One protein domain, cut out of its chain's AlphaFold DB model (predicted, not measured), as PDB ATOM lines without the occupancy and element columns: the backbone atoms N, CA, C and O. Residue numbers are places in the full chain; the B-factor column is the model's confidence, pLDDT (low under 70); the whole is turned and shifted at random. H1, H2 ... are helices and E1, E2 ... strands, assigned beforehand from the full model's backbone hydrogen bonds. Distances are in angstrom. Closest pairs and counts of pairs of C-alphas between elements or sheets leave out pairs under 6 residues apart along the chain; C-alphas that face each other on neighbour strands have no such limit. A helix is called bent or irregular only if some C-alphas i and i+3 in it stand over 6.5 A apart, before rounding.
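Overview. This is residues 46 to 120 of the 130 residues of an uncharacterized protein of Methanosarcina sp. MTP4 (UniProt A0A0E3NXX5). What is the main picture? A short ribbon of two strands, E1 and E2, makes the middle, H1 packs on it, and H2 and H3 lie beyond its opposite ends, with residues 87 to 92 and 110 to 116 sticking out. What builds it? The 75 printed residues hold three named helices and two named strands, in the order H1, E1, H2, E2, H3; the sheet, E1 - E2, is antiparallel and the class is mostly helix. How compact is it? It is loose, with a radius of gyration of the C-alphas of 14.3 A and spans of 42 by 28 by 18 A.

Along the chain. Where does the first element begin? H1, residues 56 to 68, begins at C-alpha 56 (-44.254, -40.387, -34.945) and is 17.9 A long; it is only just irregular, with C-alphas 60 and 63 6.7 A apart. What follows? E1 is residues 75 to 78, 9.5 A; H2 is residues 82 to 92, 13.0 A, irregular with C-alphas 87 and 90 7.5 A apart; E2 is residues 98 to 100, 6.1 A. Where does the last element end? H3, residues 103 to 114, 16.7 A, ends at C-alpha 114 (-27.998, -39.628, -63.284).

Arrangement. How do the strands pair? E1 and E2 are antiparallel at 152 degrees, with N 76 and O 100 at 2.7 A, within hydrogen-bond range. Residues 48 to 49 pair in parallel with residues 75 to 76 of E1. Where are the helices? The closest C-alphas of H1 and E1 are those of Gln 59 and Gly 78, 5.0 A apart. H1 is close to H2 but not clearly touching, Ala 56 to Ala 84 being the closest C-alphas at 6.1 A, and about perpendicular at 73 degrees. H1 and H3 are likewise close but not clearly touching, with C-alphas of Glu 68 and Arg 104 closest at 7.1 A; H2 and H3 are apart. Are the helix backbones complete? Each O i to N i+4 pair is within hydrogen-bond range in H3, against 7 of 9 in H1 and 5 of 7 in H2.

Size, cuts and confidence. How far does it reach? The two C-alphas farthest apart, those of His 87 and Asn 115, are 42.6 A apart. Are there cuts or long links? The printed part has no cut and no long link. Where is confidence low? Residues 46, 92, 116 and 118 to 120 are under 70, and the mean pLDDT of the printed part is 79.1.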
ATOM      1  N   GLU A  46     -28.047 -28.448 -43.047       65.38
ATOM      2  CA  GLU A  46     -29.398 -28.730 -42.525       65.38
ATOM      3  C   GLU A  46     -30.244 -29.557 -43.506       65.38
ATOM      4  O   GLU A  46     -31.388 -29.232 -43.817       65.38
ATOM      5  N   GLU A  47     -29.643 -30.630 -43.999       73.69
ATOM      6  CA  GLU A  47     -30.162 -31.583 -44.991       73.69
ATOM      7  C   GLU A  47     -31.366 -32.390 -44.493       73.69
ATOM      8  O   GLU A  47     -32.327 -32.671 -45.216       73.69
ATOM      9  N   ILE A  48     -31.291 -32.766 -43.213       79.12
ATOM     10  CA  ILE A  48     -32.210 -33.683 -42.553       79.12
ATOM     11  C   ILE A  48     -32.845 -32.967 -41.372       79.12
ATOM     12  O   ILE A  48     -32.183 -32.567 -40.412       79.12
ATOM     13  N   PHE A  49     -34.163 -32.855 -41.412       84.50
ATOM     14  CA  PHE A  49     -34.949 -32.297 -40.336       84.50
ATOM     15  C   PHE A  49     -35.485 -33.404 -39.423       84.50
ATOM     16  O   PHE A  49     -36.168 -34.331 -39.858       84.50
ATOM     17  N   ARG A  50     -35.208 -33.289 -38.118       84.38
ATOM     18  CA  ARG A  50     -35.795 -34.149 -37.081       84.38
ATOM     19  C   ARG A  50     -36.794 -33.351 -36.233       84.38
ATOM     20  O   ARG A  50     -36.362 -32.596 -35.354       84.38
ATOM     21  N   PRO A  51     -38.115 -33.544 -36.395       81.62
ATOM     22  CA  PRO A  51     -39.114 -32.860 -35.580       81.62
ATOM     23  C   PRO A  51     -39.186 -33.478 -34.172       81.62
ATOM     24  O   PRO A  51     -39.986 -34.366 -33.891       81.62
ATOM     25  N   ALA A  52     -38.321 -33.003 -33.274       76.50
ATOM     26  CA  ALA A  52     -38.112 -33.549 -31.929       76.50
ATOM     27  C   ALA A  52     -39.347 -33.523 -31.007       76.50
ATOM     28  O   ALA A  52     -39.466 -34.374 -30.134       76.50
ATOM     29  N   GLY A  53     -40.225 -32.529 -31.171       79.69
ATOM     30  CA  GLY A  53     -41.424 -32.345 -30.342       79.69
ATOM     31  C   GLY A  53     -42.693 -32.979 -30.914       79.69
ATOM     32  O   GLY A  53     -43.768 -32.777 -30.361       79.69
ATOM     33  N   ALA A  54     -42.585 -33.689 -32.036       82.94
ATOM     34  CA  ALA A  54     -43.720 -34.261 -32.742       82.94
ATOM     35  C   ALA A  54     -43.812 -35.768 -32.507       82.94
ATOM     36  O   ALA A  54     -42.791 -36.458 -32.463       82.94
ATOM     37  N   VAL A  55     -45.034 -36.290 -32.420       86.19
ATOM     38  CA  VAL A  55     -45.252 -37.741 -32.361       86.19
ATOM     39  C   VAL A  55     -44.975 -38.380 -33.721       86.19
ATOM     40  O   VAL A  55     -45.060 -37.719 -34.757       86.19
ATOM     41  N   ALA A  56     -44.686 -39.680 -33.737       80.38
ATOM     42  CA  ALA A  56     -44.254 -40.387 -34.945       80.38
ATOM     43  C   ALA A  56     -45.135 -40.134 -36.186       80.38
ATOM     44  O   ALA A  56     -44.611 -39.859 -37.263       80.38
ATOM     45  N   CYS A  57     -46.466 -40.166 -36.052       80.88
ATOM     46  CA  CYS A  57     -47.374 -39.931 -37.182       80.88
ATOM     47  C   CYS A  57     -47.267 -38.510 -37.759       80.88
ATOM     48  O   CYS A  57     -47.373 -38.318 -38.968       80.88
ATOM     49  N   GLN A  58     -46.999 -37.511 -36.916       84.88
ATOM     50  CA  GLN A  58     -46.771 -36.142 -37.360       84.88
ATOM     51  C   GLN A  58     -45.421 -36.028 -38.065       84.88
ATOM     52  O   GLN A  58     -45.343 -35.379 -39.103       84.88
ATOM     53  N   GLN A  59     -44.380 -36.674 -37.523       81.31
ATOM     54  CA  GLN A  59     -43.050 -36.697 -38.133       81.31
ATOM     55  C   GLN A  59     -43.097 -37.281 -39.551       81.31
ATOM     56  O   GLN A  59     -42.539 -36.689 -40.464       81.31
ATOM     57  N   MET A  60     -43.791 -38.408 -39.735       75.62
ATOM     58  CA  MET A  60     -43.850 -39.118 -41.019       75.62
ATOM     59  C   MET A  60     -44.820 -38.483 -42.026       75.62
ATOM     60  O   MET A  60     -44.591 -38.579 -43.223       75.62
ATOM     61  N   GLY A  61     -45.899 -37.848 -41.555       78.62
ATOM     62  CA  GLY A  61     -46.929 -37.268 -42.421       78.62
ATOM     63  C   GLY A  61     -46.892 -35.744 -42.467       78.62
ATOM     64  O   GLY A  61     -46.515 -35.146 -43.467       78.62
ATOM     65  N   ILE A  62     -47.299 -35.096 -41.372       84.69
ATOM     66  CA  ILE A  62     -47.552 -33.642 -41.340       84.69
ATOM     67  C   ILE A  62     -46.301 -32.836 -41.683       84.69
ATOM     68  O   ILE A  62     -46.360 -31.911 -42.491       84.69
ATOM     69  N   TYR A  63     -45.166 -33.170 -41.069       85.19
ATOM     70  CA  TYR A  63     -43.933 -32.435 -41.325       85.19
ATOM     71  C   TYR A  63     -43.417 -32.663 -42.746       85.19
ATOM     72  O   TYR A  63     -42.841 -31.735 -43.301       85.19
ATOM     73  N   LEU A  64     -43.679 -33.829 -43.349       79.12
ATOM     74  CA  LEU A  64     -43.291 -34.127 -44.729       79.12
ATOM     75  C   LEU A  64     -44.029 -33.234 -45.720       79.12
ATOM     76  O   LEU A  64     -43.391 -32.546 -46.509       79.12
ATOM     77  N   TYR A  65     -45.356 -33.163 -45.609       82.88
ATOM     78  CA  TYR A  65     -46.155 -32.260 -46.439       82.88
ATOM     79  C   TYR A  65     -45.782 -30.794 -46.221       82.88
ATOM     80  O   TYR A  65     -45.712 -30.022 -47.171       82.88
ATOM     81  N   ARG A  66     -45.470 -30.409 -44.980       84.50
ATOM     82  CA  ARG A  66     -45.016 -29.048 -44.683       84.50
ATOM     83  C   ARG A  66     -43.664 -28.724 -45.325       84.50
ATOM     84  O   ARG A  66     -43.452 -27.590 -45.741       84.50
ATOM     85  N   GLU A  67     -42.730 -29.674 -45.366       83.50
ATOM     86  CA  GLU A  67     -41.449 -29.473 -46.051       83.50
ATOM     87  C   GLU A  67     -41.625 -29.450 -47.577       83.50
ATOM     88  O   GLU A  67     -40.926 -28.677 -48.223       83.50
ATOM     89  N   GLU A  68     -42.581 -30.188 -48.153       79.00
ATOM     90  CA  GLU A  68     -42.917 -30.107 -49.591       79.00
ATOM     91  C   GLU A  68     -43.367 -28.695 -50.007       79.00
ATOM     92  O   GLU A  68     -43.005 -28.212 -51.078       79.00
ATOM     93  N   GLU A  69     -44.113 -27.996 -49.147       81.69
ATOM     94  CA  GLU A  69     -44.528 -26.604 -49.382       81.69
ATOM     95  C   GLU A  69     -43.377 -25.590 -49.226       81.69
ATOM     96  O   GLU A  69     -43.497 -24.424 -49.622       81.69
ATOM     97  N   SER A  70     -42.248 -26.003 -48.644       82.94
ATOM     98  CA  SER A  70     -41.073 -25.149 -48.486       82.94
ATOM     99  C   SER A  70     -40.385 -24.910 -49.827       82.94
ATOM    100  O   SER A  70     -40.295 -25.779 -50.690       82.94
ATOM    101  N   LYS A  71     -39.782 -23.727 -49.983       81.56
ATOM    102  CA  LYS A  71     -38.927 -23.431 -51.145       81.56
ATOM    103  C   LYS A  71     -37.688 -24.328 -51.209       81.56
ATOM    104  O   LYS A  71     -37.115 -24.476 -52.283       81.56
ATOM    105  N   ASN A  72     -37.259 -24.865 -50.068       81.06
ATOM    106  CA  ASN A  72     -36.097 -25.737 -49.951       81.06
ATOM    107  C   ASN A  72     -36.467 -26.948 -49.074       81.06
ATOM    108  O   ASN A  72     -36.244 -26.886 -47.860       81.06
ATOM    109  N   PRO A  73     -37.101 -27.988 -49.651       81.00
ATOM    110  CA  PRO A  73     -37.543 -29.155 -48.900       81.00
ATOM    111  C   PRO A  73     -36.353 -29.925 -48.326       81.00
ATOM    112  O   PRO A  73     -35.373 -30.183 -49.029       81.00
ATOM    113  N   ARG A  74     -36.459 -30.323 -47.059       85.12
ATOM    114  CA  ARG A  74     -35.476 -31.172 -46.373       85.12
ATOM    115  C   ARG A  74     -35.993 -32.594 -46.237       85.12
ATOM    116  O   ARG A  74     -37.201 -32.807 -46.121       85.12
ATOM    117  N   ALA A  75     -35.082 -33.561 -46.197       84.31
ATOM    118  CA  ALA A  75     -35.446 -34.921 -45.827       84.31
ATOM    119  C   ALA A  75     -35.827 -34.969 -44.341       84.31
ATOM    120  O   ALA A  75     -35.333 -34.184 -43.533       84.31
ATOM    121  N   ILE A  76     -36.708 -35.884 -43.958       83.00
ATOM    122  CA  ILE A  76     -37.214 -35.993 -42.594       83.00
ATOM    123  C   ILE A  76     -36.799 -37.317 -41.987       83.00
ATOM    124  O   ILE A  76     -37.145 -38.388 -42.483       83.00
ATOM    125  N   LEU A  77     -36.121 -37.225 -40.843       84.88
ATOM    126  CA  LEU A  77     -35.886 -38.366 -39.972       84.88
ATOM    127  C   LEU A  77     -37.059 -38.506 -38.996       84.88
ATOM    128  O   LEU A  77     -37.153 -37.804 -37.983       84.88
ATOM    129  N   GLY A  78     -37.965 -39.416 -39.333       82.25
ATOM    130  CA  GLY A  78     -39.157 -39.736 -38.559       82.25
ATOM    131  C   GLY A  78     -39.020 -41.007 -37.726       82.25
ATOM    132  O   GLY A  78     -37.984 -41.673 -37.707       82.25
ATOM    133  N   PHE A  79     -40.097 -41.322 -37.009       80.25
ATOM    134  CA  PHE A  79     -40.180 -42.469 -36.107       80.25
ATOM    135  C   PHE A  79     -39.126 -42.450 -34.978       80.25
ATOM    136  O   PHE A  79     -38.682 -43.478 -34.469       80.25
ATOM    137  N   THR A  80     -38.751 -41.242 -34.543       82.19
ATOM    138  CA  THR A  80     -37.799 -41.013 -33.438       82.19
ATOM    139  C   THR A  80     -38.486 -40.750 -32.095       82.19
ATOM    140  O   THR A  80     -37.813 -40.650 -31.069       82.19
ATOM    141  N   ASP A  81     -39.818 -40.645 -32.085       84.19
ATOM    142  CA  ASP A  81     -40.628 -40.459 -30.881       84.19
ATOM    143  C   ASP A  81     -40.560 -41.679 -29.945       84.19
ATOM    144  O   ASP A  81     -40.971 -42.787 -30.297       84.19
ATOM    145  N   LEU A  82     -40.084 -41.463 -28.715       84.38
ATOM    146  CA  LEU A  82     -39.959 -42.513 -27.701       84.38
ATOM    147  C   LEU A  82     -41.314 -43.095 -27.292       84.38
ATOM    148  O   LEU A  82     -41.384 -44.283 -26.969       84.38
ATOM    149  N   ALA A  83     -42.382 -42.290 -27.296       84.38
ATOM    150  CA  ALA A  83     -43.704 -42.767 -26.920       84.38
ATOM    151  C   ALA A  83     -44.218 -43.777 -27.952       84.38
ATOM    152  O   ALA A  83     -44.555 -44.904 -27.580       84.38
ATOM    153  N   ALA A  84     -44.209 -43.421 -29.238       80.38
ATOM    154  CA  ALA A  84     -44.557 -44.335 -30.319       80.38
ATOM    155  C   ALA A  84     -43.654 -45.574 -30.331       80.38
ATOM    156  O   ALA A  84     -44.172 -46.691 -30.331       80.38
ATOM    157  N   ARG A  85     -42.325 -45.399 -30.235       81.25
ATOM    158  CA  ARG A  85     -41.378 -46.525 -30.208       81.25
ATOM    159  C   ARG A  85     -41.674 -47.482 -29.060       81.25
ATOM    160  O   ARG A  85     -41.767 -48.678 -29.292       81.25
ATOM    161  N   LYS A  86     -41.941 -46.990 -27.846       84.81
ATOM    162  CA  LYS A  86     -42.309 -47.846 -26.705       84.81
ATOM    163  C   LYS A  86     -43.569 -48.679 -26.971       84.81
ATOM    164  O   LYS A  86     -43.608 -49.843 -26.578       84.81
ATOM    165  N   HIS A  87     -44.592 -48.094 -27.592       83.94
ATOM    166  CA  HIS A  87     -45.884 -48.761 -27.783       83.94
ATOM    167  C   HIS A  87     -45.880 -49.745 -28.948       83.94
ATOM    168  O   HIS A  87     -46.512 -50.794 -28.846       83.94
ATOM    169  N   ILE A  88     -45.157 -49.439 -30.026       78.88
ATOM    170  CA  ILE A  88     -45.148 -50.282 -31.224       78.88
ATOM    171  C   ILE A  88     -43.891 -51.145 -31.362       78.88
ATOM    172  O   ILE A  88     -43.804 -51.922 -32.304       78.88
ATOM    173  N   ARG A  89     -42.961 -51.094 -30.397       80.19
ATOM    174  CA  ARG A  89     -41.747 -51.931 -30.338       80.19
ATOM    175  C   ARG A  89     -42.007 -53.415 -30.579       80.19
ATOM    176  O   ARG A  89     -41.218 -54.080 -31.230       80.19
ATOM    177  N   ARG A  90     -43.108 -53.951 -30.042       79.31
ATOM    178  CA  ARG A  90     -43.453 -55.381 -30.192       79.31
ATOM    179  C   ARG A  90     -43.776 -55.781 -31.625       79.31
ATOM    180  O   ARG A  90     -43.852 -56.967 -31.906       79.31
ATOM    181  N   VAL A  91     -44.043 -54.796 -32.468       77.06
ATOM    182  CA  VAL A  91     -44.551 -54.993 -33.810       77.06
ATOM    183  C   VAL A  91     -43.546 -54.466 -34.843       77.06
ATOM    184  O   VAL A  91     -43.213 -55.188 -35.764       77.06
ATOM    185  N   MET A  92     -42.951 -53.289 -34.622       69.12
ATOM    186  CA  MET A  92     -41.939 -52.686 -35.508       69.12
ATOM    187  C   MET A  92     -40.476 -52.873 -35.061       69.12
ATOM    188  O   MET A  92     -39.576 -52.359 -35.716       69.12
ATOM    189  N   GLY A  93     -40.206 -53.548 -33.942       71.69
ATOM    190  CA  GLY A  93     -38.836 -53.741 -33.454       71.69
ATOM    191  C   GLY A  93     -38.168 -52.479 -32.881       71.69
ATOM    192  O   GLY A  93     -38.796 -51.435 -32.686       71.69
ATOM    193  N   ASP A  94     -36.878 -52.605 -32.552       72.12
ATOM    194  CA  ASP A  94     -36.045 -51.548 -31.936       72.12
ATOM    195  C   ASP A  94     -35.146 -50.811 -32.941       72.12
ATOM    196  O   ASP A  94     -34.517 -49.797 -32.624       72.12
ATOM    197  N   ASP A  95     -35.082 -51.316 -34.158       71.81
ATOM    198  CA  ASP A  95     -34.133 -50.985 -35.214       71.81
ATOM    199  C   ASP A  95     -34.768 -50.241 -36.389       71.81
ATOM    200  O   ASP A  95     -34.083 -49.906 -37.351       71.81
ATOM    201  N   MET A  96     -36.050 -49.897 -36.276       70.12
ATOM    202  CA  MET A  96     -36.747 -49.128 -37.294       70.12
ATOM    203  C   MET A  96     -36.642 -47.621 -37.036       70.12
ATOM    204  O   MET A  96     -36.843 -47.139 -35.912       70.12
ATOM    205  N   LEU A  97     -36.356 -46.886 -38.106       75.75
ATOM    206  CA  LEU A  97     -36.481 -45.437 -38.258       75.75
ATOM    207  C   LEU A  97     -37.044 -45.172 -39.656       75.75
ATOM    208  O   LEU A  97     -36.908 -46.014 -40.542       75.75
ATOM    209  N   THR A  98     -37.648 -44.008 -39.872       74.94
ATOM    210  CA  THR A  98     -38.142 -43.637 -41.204       74.94
ATOM    211  C   THR A  98     -37.341 -42.482 -41.766       74.94
ATOM    212  O   THR A  98     -37.203 -41.453 -41.103       74.94
ATOM    213  N   PHE A  99     -36.879 -42.624 -43.001       81.56
ATOM    214  CA  PHE A  99     -36.311 -41.537 -43.783       81.56
ATOM    215  C   PHE A  99     -37.312 -41.162 -44.872       81.56
ATOM    216  O   PHE A  99     -37.541 -41.932 -45.800       81.56
ATOM    217  N   ALA A 100     -37.968 -40.019 -44.712       80.94
ATOM    218  CA  ALA A 100     -38.994 -39.555 -45.634       80.94
ATOM    219  C   ALA A 100     -38.461 -38.375 -46.445       80.94
ATOM    220  O   ALA A 100     -37.939 -37.415 -45.882       80.94
ATOM    221  N   VAL A 101     -38.595 -38.440 -47.764       82.75
ATOM    222  CA  VAL A 101     -38.082 -37.420 -48.680       82.75
ATOM    223  C   VAL A 101     -39.267 -36.767 -49.393       82.75
ATOM    224  O   VAL A 101     -40.088 -37.491 -49.957       82.75
ATOM    225  N   PRO A 102     -39.388 -35.427 -49.366       83.62
ATOM    226  CA  PRO A 102     -40.349 -34.699 -50.192       83.62
ATOM    227  C   PRO A 102     -40.163 -35.041 -51.680       83.62
ATOM    228  O   PRO A 102     -39.031 -35.190 -52.145       83.62
ATOM    229  N   TYR A 103     -41.246 -35.156 -52.445       80.31
ATOM    230  CA  TYR A 103     -41.211 -35.639 -53.830       80.31
ATOM    231  C   TYR A 103     -40.327 -34.767 -54.725       80.31
ATOM    232  O   TYR A 103     -39.542 -35.277 -55.522       80.31
ATOM    233  N   ARG A 104     -40.376 -33.442 -54.553       78.25
ATOM    234  CA  ARG A 104     -39.488 -32.538 -55.290       78.25
ATOM    235  C   ARG A 104     -38.007 -32.779 -54.987       78.25
ATOM    236  O   ARG A 104     -37.198 -32.785 -55.910       78.25
ATOM    237  N   LEU A 105     -37.656 -32.996 -53.715       80.25
ATOM    238  CA  LEU A 105     -36.283 -33.333 -53.335       80.25
ATOM    239  C   LEU A 105     -35.883 -34.690 -53.925       80.25
ATOM    240  O   LEU A 105     -34.776 -34.825 -54.424       80.25
ATOM    241  N   PHE A 106     -36.793 -35.662 -53.940       81.75
ATOM    242  CA  PHE A 106     -36.550 -36.963 -54.556       81.75
ATOM    243  C   PHE A 106     -36.231 -36.859 -56.059       81.75
ATOM    244  O   PHE A 106     -35.302 -37.508 -56.525       81.75
ATOM    245  N   LEU A 107     -36.928 -36.007 -56.817       78.50
ATOM    246  CA  LEU A 107     -36.620 -35.785 -58.239       78.50
ATOM    247  C   LEU A 107     -35.245 -35.131 -58.463       78.50
ATOM    248  O   LEU A 107     -34.543 -35.462 -59.418       78.50
ATOM    249  N   GLU A 108     -34.856 -34.206 -57.585       80.06
ATOM    250  CA  GLU A 108     -33.529 -33.580 -57.621       80.06
ATOM    251  C   GLU A 108     -32.439 -34.620 -57.291       80.06
ATOM    252  O   GLU A 108     -31.449 -34.734 -58.010       80.06
ATOM    253  N   MET A 109     -32.676 -35.463 -56.280       77.81
ATOM    254  CA  MET A 109     -31.822 -36.603 -55.932       77.81
ATOM    255  C   MET A 109     -31.672 -37.596 -57.093       77.81
ATOM    256  O   MET A 109     -30.564 -38.052 -57.361       77.81
ATOM    257  N   GLU A 110     -32.758 -37.914 -57.803       76.56
ATOM    258  CA  GLU A 110     -32.719 -38.768 -59.000       76.56
ATOM    259  C   GLU A 110     -31.820 -38.174 -60.085       76.56
ATOM    260  O   GLU A 110     -31.023 -38.894 -60.680       76.56
ATOM    261  N   THR A 111     -31.906 -36.859 -60.306       79.25
ATOM    262  CA  THR A 111     -31.094 -36.159 -61.311       79.25
ATOM    263  C   THR A 111     -29.603 -36.240 -60.978       79.25
ATOM    264  O   THR A 111     -28.791 -36.533 -61.850       79.25
ATOM    265  N   GLU A 112     -29.230 -36.052 -59.709       77.62
ATOM    266  CA  GLU A 112     -27.830 -36.180 -59.278       77.62
ATOM    267  C   GLU A 112     -27.307 -37.614 -59.370       77.62
ATOM    268  O   GLU A 112     -26.137 -37.845 -59.684       77.62
ATOM    269  N   VAL A 113     -28.179 -38.601 -59.168       76.50
ATOM    270  CA  VAL A 113     -27.843 -39.996 -59.454       76.50
ATOM    271  C   VAL A 113     -27.564 -40.210 -60.942       76.50
ATOM    272  O   VAL A 113     -26.626 -40.931 -61.275       76.50
ATOM    273  N   GLU A 114     -28.304 -39.562 -61.848       72.69
ATOM    274  CA  GLU A 114     -27.998 -39.628 -63.284       72.69
ATOM    275  C   GLU A 114     -26.659 -38.977 -63.645       72.69
ATOM    276  O   GLU A 114     -26.013 -39.414 -64.597       72.69
ATOM    277  N   ASN A 115     -26.227 -37.978 -62.873       73.00
ATOM    278  CA  ASN A 115     -24.960 -37.273 -63.064       73.00
ATOM    279  C   ASN A 115     -23.732 -38.062 -62.560       73.00
ATOM    280  O   ASN A 115     -22.622 -37.528 -62.558       73.00
ATOM    281  N   GLY A 116     -23.906 -39.326 -62.156       68.50
ATOM    282  CA  GLY A 116     -22.809 -40.226 -61.788       68.50
ATOM    283  C   GLY A 116     -22.428 -40.189 -60.309       68.50
ATOM    284  O   GLY A 116     -21.355 -40.656 -59.935       68.50
ATOM    285  N   LEU A 117     -23.293 -39.664 -59.431       70.00
ATOM    286  CA  LEU A 117     -23.033 -39.667 -57.988       70.00
ATOM    287  C   LEU A 117     -22.790 -41.086 -57.446       70.00
ATOM    288  O   LEU A 117     -21.929 -41.269 -56.587       70.00
ATOM    289  N   LEU A 118     -23.512 -42.081 -57.970       66.44
ATOM    290  CA  LEU A 118     -23.387 -43.485 -57.569       66.44
ATOM    291  C   LEU A 118     -22.129 -44.180 -58.109       66.44
ATOM    292  O   LEU A 118     -21.781 -45.244 -57.607       66.44
ATOM    293  N   ASP A 119     -21.433 -43.575 -59.074       66.25
ATOM    294  CA  ASP A 119     -20.191 -44.111 -59.647       66.25
ATOM    295  C   ASP A 119     -18.955 -43.736 -58.806       66.25
ATOM    296  O   ASP A 119     -17.826 -44.110 -59.121       66.25
ATOM    297  N   SER A 120     -19.143 -42.956 -57.735       68.12
ATOM    298  CA  SER A 120     -18.058 -42.572 -56.834       68.12
ATOM    299  C   SER A 120     -17.615 -43.756 -55.955       68.12
ATOM    300  O   SER A 120     -18.470 -44.468 -55.423       68.12
TER     301      SER A 120